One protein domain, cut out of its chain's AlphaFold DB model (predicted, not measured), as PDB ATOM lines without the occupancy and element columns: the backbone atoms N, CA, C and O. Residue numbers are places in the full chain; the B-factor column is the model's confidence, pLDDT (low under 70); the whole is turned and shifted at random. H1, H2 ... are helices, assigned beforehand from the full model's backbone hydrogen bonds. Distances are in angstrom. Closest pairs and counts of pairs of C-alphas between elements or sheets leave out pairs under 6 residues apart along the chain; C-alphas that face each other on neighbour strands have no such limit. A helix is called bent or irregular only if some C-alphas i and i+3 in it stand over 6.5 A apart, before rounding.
ATOM      1  N   TYR A 342     268.587 349.424 157.063       73.69
ATOM      2  CA  TYR A 342     269.575 350.506 157.098       73.69
ATOM      3  C   TYR A 342     270.159 350.860 155.728       73.69
ATOM      4  O   TYR A 342     270.544 352.007 155.517       73.69
ATOM      5  N   MET A 343     270.259 349.909 154.795       74.81
ATOM      6  CA  MET A 343     270.867 350.172 153.486       74.81
ATOM      7  C   MET A 343     269.858 350.633 152.436       74.81
ATOM      8  O   MET A 343     270.259 351.333 151.509       74.81
ATOM      9  N   GLU A 344     268.580 350.256 152.548       79.31
ATOM     10  CA  GLU A 344     267.527 350.663 151.604       79.31
ATOM     11  C   GLU A 344     267.465 352.177 151.364       79.31
ATOM     12  O   GLU A 344     267.618 352.565 150.201       79.31
ATOM     13  N   PRO A 345     267.340 353.038 152.396       72.81
ATOM     14  CA  PRO A 345     267.281 354.487 152.192       72.81
ATOM     15  C   PRO A 345     268.550 355.038 151.531       72.81
ATOM     16  O   PRO A 345     268.490 355.885 150.639       72.81
ATOM     17  N   ILE A 346     269.719 354.526 151.927       75.75
ATOM     18  CA  ILE A 346     271.011 354.981 151.402       75.75
ATOM     19  C   ILE A 346     271.130 354.623 149.915       75.75
ATOM     20  O   ILE A 346     271.496 355.464 149.094       75.75
ATOM     21  N   ILE A 347     270.796 353.384 149.549       80.56
ATOM     22  CA  ILE A 347     270.873 352.903 148.167       80.56
ATOM     23  C   ILE A 347     269.830 353.597 147.285       80.56
ATOM     24  O   ILE A 347     270.174 354.000 146.174       80.56
ATOM     25  N   GLU A 348     268.595 353.780 147.760       79.88
ATOM     26  CA  GLU A 348     267.556 354.521 147.033       79.88
ATOM     27  C   GLU A 348     268.022 355.943 146.698       79.88
ATOM     28  O   GLU A 348     267.950 356.365 145.539       79.88
ATOM     29  N   ASN A 349     268.574 356.654 147.684       78.81
ATOM     30  CA  ASN A 349     269.107 357.997 147.479       78.81
ATOM     31  C   ASN A 349     270.267 357.990 146.476       78.81
ATOM     32  O   ASN A 349     270.244 358.742 145.501       78.81
ATOM     33  N   LEU A 350     271.244 357.095 146.639       82.88
ATOM     34  CA  LEU A 350     272.395 357.007 145.735       82.88
ATOM     35  C   LEU A 350     272.012 356.644 144.289       82.88
ATOM     36  O   LEU A 350     272.690 357.078 143.357       82.88
ATOM     37  N   LEU A 351     270.923 355.899 144.071       83.62
ATOM     38  CA  LEU A 351     270.410 355.603 142.726       83.62
ATOM     39  C   LEU A 351     269.861 356.848 142.011       83.62
ATOM     40  O   LEU A 351     269.929 356.908 140.779       83.62
ATOM     41  N   ARG A 352     269.354 357.837 142.761       80.88
ATOM     42  CA  ARG A 352     268.819 359.111 142.242       80.88
ATOM     43  C   ARG A 352     269.879 360.208 142.103       80.88
ATOM     44  O   ARG A 352     269.672 361.158 141.350       80.88
ATOM     45  N   VAL A 353     271.014 360.087 142.793       82.38
ATOM     46  CA  VAL A 353     272.096 361.081 142.743       82.38
ATOM     47  C   VAL A 353     272.730 361.138 141.348       82.38
ATOM     48  O   VAL A 353     272.995 360.120 140.697       82.38
ATOM     49  N   LYS A 354     272.999 362.365 140.895       82.12
ATOM     50  CA  LYS A 354     273.805 362.667 139.708       82.12
ATOM     51  C   LYS A 354     275.197 363.114 140.137       82.12
ATOM     52  O   LYS A 354     275.350 363.805 141.138       82.12
ATOM     53  N   ASP A 355     276.207 362.720 139.372       80.31
ATOM     54  CA  ASP A 355     277.554 363.250 139.524       80.31
ATOM     55  C   ASP A 355     277.655 364.701 139.024       80.31
ATOM     56  O   ASP A 355     276.714 365.259 138.457       80.31
ATOM     57  N   GLN A 356     278.828 365.309 139.211       78.06
ATOM     58  CA  GLN A 356     279.115 366.678 138.766       78.06
ATOM     59  C   GLN A 356     278.937 366.883 137.249       78.06
ATOM     60  O   GLN A 356     278.741 368.007 136.804       78.06
ATOM     61  N   GLY A 357     278.980 365.808 136.452       78.25
ATOM     62  CA  GLY A 357     278.723 365.835 135.010       78.25
ATOM     63  C   GLY A 357     277.250 365.632 134.641       78.25
ATOM     64  O   GLY A 357     276.946 365.414 133.469       78.25
ATOM     65  N   GLY A 358     276.339 365.637 135.620       82.19
ATOM     66  CA  GLY A 358     274.905 365.430 135.420       82.19
ATOM     67  C   GLY A 358     274.511 363.979 135.116       82.19
ATOM     68  O   GLY A 358     273.341 363.720 134.817       82.19
ATOM     69  N   LYS A 359     275.446 363.021 135.194       86.38
ATOM     70  CA  LYS A 359     275.185 361.599 134.936       86.38
ATOM     71  C   LYS A 359     274.847 360.882 136.235       86.38
ATOM     72  O   LYS A 359     275.521 361.047 137.245       86.38
ATOM     73  N   TYR A 360     273.823 360.037 136.208       87.00
ATOM     74  CA  TYR A 360     273.477 359.223 137.370       87.00
ATOM     75  C   TYR A 360     274.602 358.258 137.753       87.00
ATOM     76  O   TYR A 360     275.266 357.678 136.885       87.00
ATOM     77  N   LEU A 361     274.768 358.033 139.057       86.25
ATOM     78  CA  LEU A 361     275.814 357.158 139.581       86.25
ATOM     79  C   LEU A 361     275.635 355.714 139.087       86.25
ATOM     80  O   LEU A 361     274.574 355.106 139.229       86.25
ATOM     81  N   GLY A 362     276.684 355.156 138.482       87.75
ATOM     82  CA  GLY A 362     276.758 353.728 138.159       87.75
ATOM     83  C   GLY A 362     277.091 352.880 139.389       87.75
ATOM     84  O   GLY A 362     277.510 353.413 140.415       87.75
ATOM     85  N   ALA A 363     276.984 351.551 139.265       89.06
ATOM     86  CA  ALA A 363     277.188 350.615 140.380       89.06
ATOM     87  C   ALA A 363     278.525 350.837 141.103       89.06
ATOM     88  O   ALA A 363     278.556 350.907 142.325       89.06
ATOM     89  N   PHE A 364     279.611 351.049 140.351       90.94
ATOM     90  CA  PHE A 364     280.929 351.341 140.919       90.94
ATOM     91  C   PHE A 364     280.993 352.641 141.710       90.94
ATOM     92  O   PHE A 364     281.657 352.673 142.736       90.94
ATOM     93  N   LYS A 365     280.307 353.700 141.271       87.50
ATOM     94  CA  LYS A 365     280.268 354.948 142.043       87.50
ATOM     95  C   LYS A 365     279.440 354.769 143.311       87.50
ATOM     96  O   LYS A 365     279.857 355.198 144.375       87.50
ATOM     97  N   ILE A 366     278.312 354.067 143.221       83.31
ATOM     98  CA  ILE A 366     277.443 353.808 144.376       83.31
ATOM     99  C   ILE A 366     278.192 353.024 145.454       83.31
ATOM    100  O   ILE A 366     278.191 353.435 146.608       83.31
ATOM    101  N   VAL A 367     278.904 351.950 145.100       84.44
ATOM    102  CA  VAL A 367     279.674 351.179 146.096       84.44
ATOM    103  C   VAL A 367     280.857 351.953 146.674       84.44
ATOM    104  O   VAL A 367     281.286 351.652 147.784       84.44
ATOM    105  N   VAL A 368     281.359 352.968 145.963       78.38
ATOM    106  CA  VAL A 368     282.354 353.896 146.507       78.38
ATOM    107  C   VAL A 368     281.727 354.853 147.519       78.38
ATOM    108  O   VAL A 368     282.266 355.010 148.610       78.38
ATOM    109  N   HIS A 369     280.556 355.418 147.217       76.12
ATOM    110  CA  HIS A 369     279.801 356.236 148.174       76.12
ATOM    111  C   HIS A 369     279.370 355.450 149.420       76.12
ATOM    112  O   HIS A 369     279.333 356.007 150.512       76.12
ATOM    113  N   LEU A 370     279.101 354.150 149.280       71.38
ATOM    114  CA  LEU A 370     278.825 353.250 150.403       71.38
ATOM    115  C   LEU A 370     280.088 352.874 151.208       71.38
ATOM    116  O   LEU A 370     279.986 352.195 152.229       71.38
ATOM    117  N   GLY A 371     281.281 353.268 150.749       68.38
ATOM    118  CA  GLY A 371     282.556 352.930 151.382       68.38
ATOM    119  C   GLY A 371     282.965 351.460 151.236       68.38
ATOM    120  O   GLY A 371     283.832 350.995 151.973       68.38
ATOM    121  N   TRP A 372     282.349 350.712 150.315       72.94
ATOM    122  CA  TRP A 372     282.669 349.298 150.058       72.94
ATOM    123  C   TRP A 372     283.855 349.133 149.107       72.94
ATOM    124  O   TRP A 372     284.468 348.072 149.047       72.94
ATOM    125  N   ALA A 373     284.162 350.186 148.357       69.50
ATOM    126  CA  ALA A 373     285.363 350.337 147.556       69.50
ATOM    127  C   ALA A 373     285.802 351.807 147.603       69.50
ATOM    128  O   ALA A 373     285.049 352.675 148.036       69.50
ATOM    129  N   SER A 374     287.006 352.120 147.143       72.88
ATOM    130  CA  SER A 374     287.471 353.501 146.994       72.88
ATOM    131  C   SER A 374     287.512 353.929 145.528       72.88
ATOM    132  O   SER A 374     287.651 353.096 144.630       72.88
ATOM    133  N   GLU A 375     287.453 355.238 145.267       73.75
ATOM    134  CA  GLU A 375     287.523 355.790 143.906       73.75
ATOM    135  C   GLU A 375     288.747 355.298 143.122       73.75
ATOM    136  O   GLU A 375     288.672 355.085 141.913       73.75
ATOM    137  N   THR A 376     289.861 355.039 143.805       74.31
ATOM    138  CA  THR A 376     291.110 354.614 143.162       74.31
ATOM    139  C   THR A 376     291.232 353.104 142.993       74.31
ATOM    140  O   THR A 376     292.239 352.645 142.461       74.31
ATOM    141  N   ASP A 377     290.286 352.321 143.509       69.94
ATOM    142  CA  ASP A 377     290.397 350.864 143.478       69.94
ATOM    143  C   ASP A 377     290.180 350.345 142.052       69.94
ATOM    144  O   ASP A 377     289.415 350.920 141.265       69.94
ATOM    145  N   SER A 378     290.875 349.258 141.707       80.00
ATOM    146  CA  SER A 378     290.763 348.642 140.387       80.00
ATOM    147  C   SER A 378     289.352 348.099 140.160       80.00
ATOM    148  O   SER A 378     288.588 347.844 141.098       80.00
ATOM    149  N   ARG A 379     288.994 347.881 138.891       81.19
ATOM    150  CA  ARG A 379     287.704 347.276 138.543       81.19
ATOM    151  C   ARG A 379     287.515 345.917 139.218       81.19
ATOM    152  O   ARG A 379     286.414 345.627 139.653       81.19
ATOM    153  N   GLU A 380     288.572 345.125 139.344       79.50
ATOM    154  CA  GLU A 380     288.546 343.797 139.971       79.50
ATOM    155  C   GLU A 380     288.207 343.851 141.464       79.50
ATOM    156  O   GLU A 380     287.561 342.943 141.968       79.50
ATOM    157  N   ILE A 381     288.577 344.932 142.160       71.88
ATOM    158  CA  ILE A 381     288.214 345.163 143.568       71.88
ATOM    159  C   ILE A 381     286.793 345.734 143.671       71.88
ATOM    160  O   ILE A 381     286.012 345.348 144.539       71.88
ATOM    161  N   LYS A 382     286.421 346.629 142.747       80.62
ATOM    162  CA  LYS A 382     285.081 347.235 142.701       80.62
ATOM    163  C   LYS A 382     283.995 346.263 142.241       80.62
ATOM    164  O   LYS A 382     282.838 346.442 142.613       80.62
ATOM    165  N   GLN A 383     284.335 345.258 141.434       89.06
ATOM    166  CA  GLN A 383     283.378 344.325 140.841       89.06
ATOM    167  C   GLN A 383     282.676 343.461 141.896       89.06
ATOM    168  O   GLN A 383     281.453 343.518 141.926       89.06
ATOM    169  N   PRO A 384     283.364 342.794 142.842       84.50
ATOM    170  CA  PRO A 384     282.704 342.085 143.939       84.50
ATOM    171  C   PRO A 384     281.784 342.979 144.781       84.50
ATOM    172  O   PRO A 384     280.708 342.551 145.200       84.50
ATOM    173  N   ALA A 385     282.175 344.236 145.017       82.75
ATOM    174  CA  ALA A 385     281.337 345.200 145.727       82.75
ATOM    175  C   ALA A 385     280.083 345.561 144.910       82.75
ATOM    176  O   ALA A 385     278.978 345.614 145.452       82.75
ATOM    177  N   ALA A 386     280.225 345.764 143.598       88.38
ATOM    178  CA  ALA A 386     279.101 346.014 142.699       88.38
ATOM    179  C   ALA A 386     278.187 344.793 142.549       88.38
ATOM    180  O   ALA A 386     276.972 344.950 142.557       88.38
ATOM    181  N   ASP A 387     278.740 343.585 142.479       88.44
ATOM    182  CA  ASP A 387     277.972 342.340 142.419       88.44
ATOM    183  C   ASP A 387     277.185 342.127 143.713       88.44
ATOM    184  O   ASP A 387     276.041 341.669 143.684       88.44
ATOM    185  N   ARG A 388     277.749 342.535 144.855       84.06
ATOM    186  CA  ARG A 388     277.046 342.573 146.142       84.06
ATOM    187  C   ARG A 388     275.894 343.569 146.130       84.06
ATOM    188  O   ARG A 388     274.799 343.213 146.563       84.06
ATOM    189  N   LEU A 389     276.117 344.780 145.615       87.69
ATOM    190  CA  LEU A 389     275.052 345.768 145.431       87.69
ATOM    191  C   LEU A 389     273.946 345.198 144.536       87.69
ATOM    192  O   LEU A 389     272.779 345.240 144.906       87.69
ATOM    193  N   MET A 390     274.300 344.591 143.404       91.50
ATOM    194  CA  MET A 390     273.328 343.986 142.492       91.50
ATOM    195  C   MET A 390     272.584 342.807 143.121       91.50
ATOM    196  O   MET A 390     271.378 342.673 142.932       91.50
ATOM    197  N   SER A 391     273.270 341.984 143.913       86.50
ATOM    198  CA  SER A 391     272.651 340.887 144.662       86.50
ATOM    199  C   SER A 391     271.648 341.409 145.688       86.50
ATOM    200  O   SER A 391     270.569 340.840 145.825       86.50
ATOM    201  N   PHE A 392     271.967 342.521 146.357       84.81
ATOM    202  CA  PHE A 392     271.044 343.205 147.259       84.81
ATOM    203  C   PHE A 392     269.820 343.753 146.508       84.81
ATOM    204  O   PHE A 392     268.693 343.461 146.902       84.81
ATOM    205  N   LEU A 393     270.017 344.461 145.387       87.81
ATOM    206  CA  LEU A 393     268.919 344.984 144.561       87.81
ATOM    207  C   LEU A 393     267.993 343.867 144.054       87.81
ATOM    208  O   LEU A 393     266.768 344.000 144.109       87.81
ATOM    209  N   LYS A 394     268.575 342.749 143.607       87.94
ATOM    210  CA  LYS A 394     267.835 341.572 143.146       87.94
ATOM    211  C   LYS A 394     267.050 340.925 144.280       87.94
ATOM    212  O   LYS A 394     265.874 340.630 144.103       87.94
ATOM    213  N   ALA A 395     267.681 340.706 145.431       81.12
ATOM    214  CA  ALA A 395     267.032 340.069 146.573       81.12
ATOM    215  C   ALA A 395     265.897 340.926 147.146       81.12
ATOM    216  O   ALA A 395     264.876 340.384 147.561       81.12
ATOM    217  N   ARG A 396     266.064 342.255 147.167       83.44
ATOM    218  CA  ARG A 396     265.103 343.158 147.803       83.44
ATOM    219  C   ARG A 396     263.949 343.582 146.897       83.44
ATOM    220  O   ARG A 396     262.816 343.669 147.370       83.44
ATOM    221  N   TRP A 397     264.243 343.862 145.629       85.06
ATOM    222  CA  TRP A 397     263.295 344.464 144.686       85.06
ATOM    223  C   TRP A 397     263.201 343.724 143.344       85.06
ATOM    224  O   TRP A 397     262.464 344.148 142.461       85.06
ATOM    225  N   GLY A 398     263.940 342.627 143.157       87.56
ATOM    226  CA  GLY A 398     263.913 341.843 141.918       87.56
ATOM    227  C   GLY A 398     264.723 342.436 140.761       87.56
ATOM    228  O   GLY A 398     264.767 341.839 139.686       87.56
ATOM    229  N   PHE A 399     265.406 343.570 140.950       92.00
ATOM    230  CA  PHE A 399     266.159 344.214 139.872       92.00
ATOM    231  C   PHE A 399     267.441 343.454 139.528       92.00
ATOM    232  O   PHE A 399     268.297 343.215 140.377       92.00
ATOM    233  N   THR A 400     267.615 343.137 138.246       89.62
ATOM    234  CA  THR A 400     268.833 342.501 137.716       89.62
ATOM    235  C   THR A 400     269.781 343.495 137.048       89.62
ATOM    236  O   THR A 400     270.937 343.158 136.795       89.62
ATOM    237  N   LYS A 401     269.331 344.734 136.805       90.12
ATOM    238  CA  LYS A 401     270.137 345.834 136.264       90.12
ATOM    239  C   LYS A 401     269.946 347.098 137.089       90.12
ATOM    240  O   LYS A 401     268.840 347.431 137.506       90.12
ATOM    241  N   ILE A 402     271.033 347.846 137.265       89.06
ATOM    242  CA  ILE A 402     271.002 349.092 138.038       89.06
ATOM    243  C   ILE A 402     270.185 350.196 137.359       89.06
ATOM    244  O   ILE A 402     269.629 351.060 138.028       89.06
ATOM    245  N   THR A 403     270.095 350.163 136.029       89.38
ATOM    246  CA  THR A 403     269.272 351.081 135.236       89.38
ATOM    247  C   THR A 403     267.790 350.903 135.525       89.38
ATOM    248  O   THR A 403     267.073 351.892 135.618       89.38
ATOM    249  N   ASP A 404     267.349 349.662 135.718       90.00
ATOM    250  CA  ASP A 404     265.941 349.332 135.928       90.00
ATOM    251  C   ASP A 404     265.521 349.763 137.334       90.00
ATOM    252  O   ASP A 404     264.516 350.452 137.495       90.00
ATOM    253  N   ALA A 405     266.375 349.473 138.326       88.25
ATOM    254  CA  ALA A 405     266.231 349.993 139.681       88.25
ATOM    255  C   ALA A 405     266.143 351.525 139.674       88.25
ATOM    256  O   ALA A 405     265.202 352.105 140.205       88.25
ATOM    257  N   ARG A 406     267.087 352.197 139.005       88.00
ATOM    258  CA  ARG A 406     267.106 353.658 138.901       88.00
ATOM    259  C   ARG A 406     265.821 354.214 138.293       88.00
ATOM    260  O   ARG A 406     265.236 355.121 138.872       88.00
ATOM    261  N   ASN A 407     265.398 353.703 137.138       87.31
ATOM    262  CA  ASN A 407     264.191 354.181 136.465       87.31
ATOM    263  C   ASN A 407     262.965 354.015 137.367       87.31
ATOM    264  O   ASN A 407     262.146 354.924 137.461       87.31
ATOM    265  N   PHE A 408     262.880 352.891 138.081       87.25
ATOM    266  CA  PHE A 408     261.822 352.658 139.048       87.25
ATOM    267  C   PHE A 408     261.833 353.696 140.178       87.25
ATOM    268  O   PHE A 408     260.807 354.332 140.398       87.25
ATOM    269  N   PHE A 409     262.967 353.923 140.850       82.75
ATOM    270  CA  PHE A 409     263.034 354.870 141.972       82.75
ATOM    271  C   PHE A 409     262.948 356.336 141.537       82.75
ATOM    272  O   PHE A 409     262.521 357.167 142.329       82.75
ATOM    273  N   ILE A 410     263.336 356.701 140.313       79.50
ATOM    274  CA  ILE A 410     263.100 358.060 139.792       79.50
ATOM    275  C   ILE A 410     261.599 358.298 139.598       79.50
ATOM    276  O   ILE A 410     261.100 359.356 139.970       79.50
ATOM    277  N   SER A 411     260.893 357.321 139.027       77.50
ATOM    278  CA  SER A 411     259.471 357.449 138.690       77.50
ATOM    279  C   SER A 411     258.535 357.194 139.870       77.50
ATOM    280  O   SER A 411     257.397 357.651 139.852       77.50
ATOM    281  N   ASN A 412     258.997 356.468 140.888       71.75
ATOM    282  CA  ASN A 412     258.219 356.125 142.071       71.75
ATOM    283  C   ASN A 412     258.919 356.694 143.304       71.75
ATOM    284  O   ASN A 412     260.007 356.251 143.687       71.75
TER     285      ASN A 412
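Overview. This is residues 342 to 412 of the 425 residues of an uncharacterized protein of bacterium (UniProt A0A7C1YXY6). One long helix, H3, runs along the longest axis of the model, and three shorter helices, H1, H2 and H4, form a crossed cluster over one side of it. H2 crosses H3 nearly at a right angle, H4 begins beside the later part of H3 and runs away from it, and H1 packs on both H2 and H4; the turn about residue 357, in the link from H1 to H2, lies at the far side of the cluster from H3. The printed part has 71 residues, with four named helices in the order H1, H2, H3, H4 and no named strand, and its class is all helix, 47 residues being in the helices. It is compact, with a radius of gyration of the C-alphas of 11.5 A, and its rounded outline spans 33 by 29 by 21 A.

Along the chain. The first helix, H1, takes residues 342 to 352, from C-alpha 342 at (269.575, 350.506, 157.098), and measures 17.2 A from first to last C-alpha. It is only just irregular: C-alphas 342 and 345 are 6.7 A apart, against about 5 A in a regular helix, and its line is a rough one. After residues 353 to 362 comes H2, residues 363 to 369, 10.0 A long. After residues 370 to 378 comes H3, residues 379 to 397, the longest helix at 25.3 A, beginning at C-alpha 379 at (287.704, 347.276, 138.543). H3 is neither bent nor irregular, but only just: C-alphas 381 and 384 are 6.3 A apart. After residues 398 to 401 comes H4, residues 402 to 411, 14.3 A long, which ends at C-alpha 411 at (259.471, 357.449, 138.690); Asn 412 follows it.

Arrangement. H1 touches H2, with the C-alphas of Leu 350 and Ile 366 the closest pair at 6.1 A. Their lines stand at a steep tilt of 62 degrees, and they run opposite ways. H1 also touches H4, where the closest C-alphas, those of Leu 351 and Arg 406, are 5.4 A apart; these two are about perpendicular, at 84 degrees. H1 and H3 are near each other, with 8 pairs of C-alphas within 10 A but no pair within 8 A. H2 touches H3, which meets it with residues 382 to 390 alone; the closest C-alphas are those of Ala 363 and Ala 386, 5.5 A apart, and the lines are about perpendicular, at 83 degrees. H2 and H4 are close but not clearly touching, the closest C-alphas being those of Ala 363 and Ile 402 at 6.8 A; they are only just about perpendicular, at 70.0 degrees. H3 and H4 only just touch, with 3 pairs of C-alphas within 8 A, and H3 does so with residues 390 to 393 alone. The closest C-alphas there are those of Met 390 and Ile 402, 7.2 A apart, and the two helices run the same way at a steep tilt of 48 degrees. The helix packing is mostly crossed: of the 4 touching pairs of helices, 0 are at a shallow tilt. In H2 and H4 every O i to N i+4 pair is within hydrogen-bond range, while 6 of 7 are in H1 and 13 of 15 in H3.

Size, cuts and confidence. The two C-alphas farthest apart are those of Ser 378 and Asn 412, at 33.4 A, and the first and last printed C-alphas, Tyr 342 and Asn 412, are 19.7 A apart. The printed part has no cut. No link is long: H3 to H4 is a tight link of 4 residues, while H1 to H2, with 10 residues, and H2 to H3, with 9, are short links. The mean pLDDT of the printed part is 82.2, and residues 371, 373 and 377, which lie between H2 and H3, are under 70.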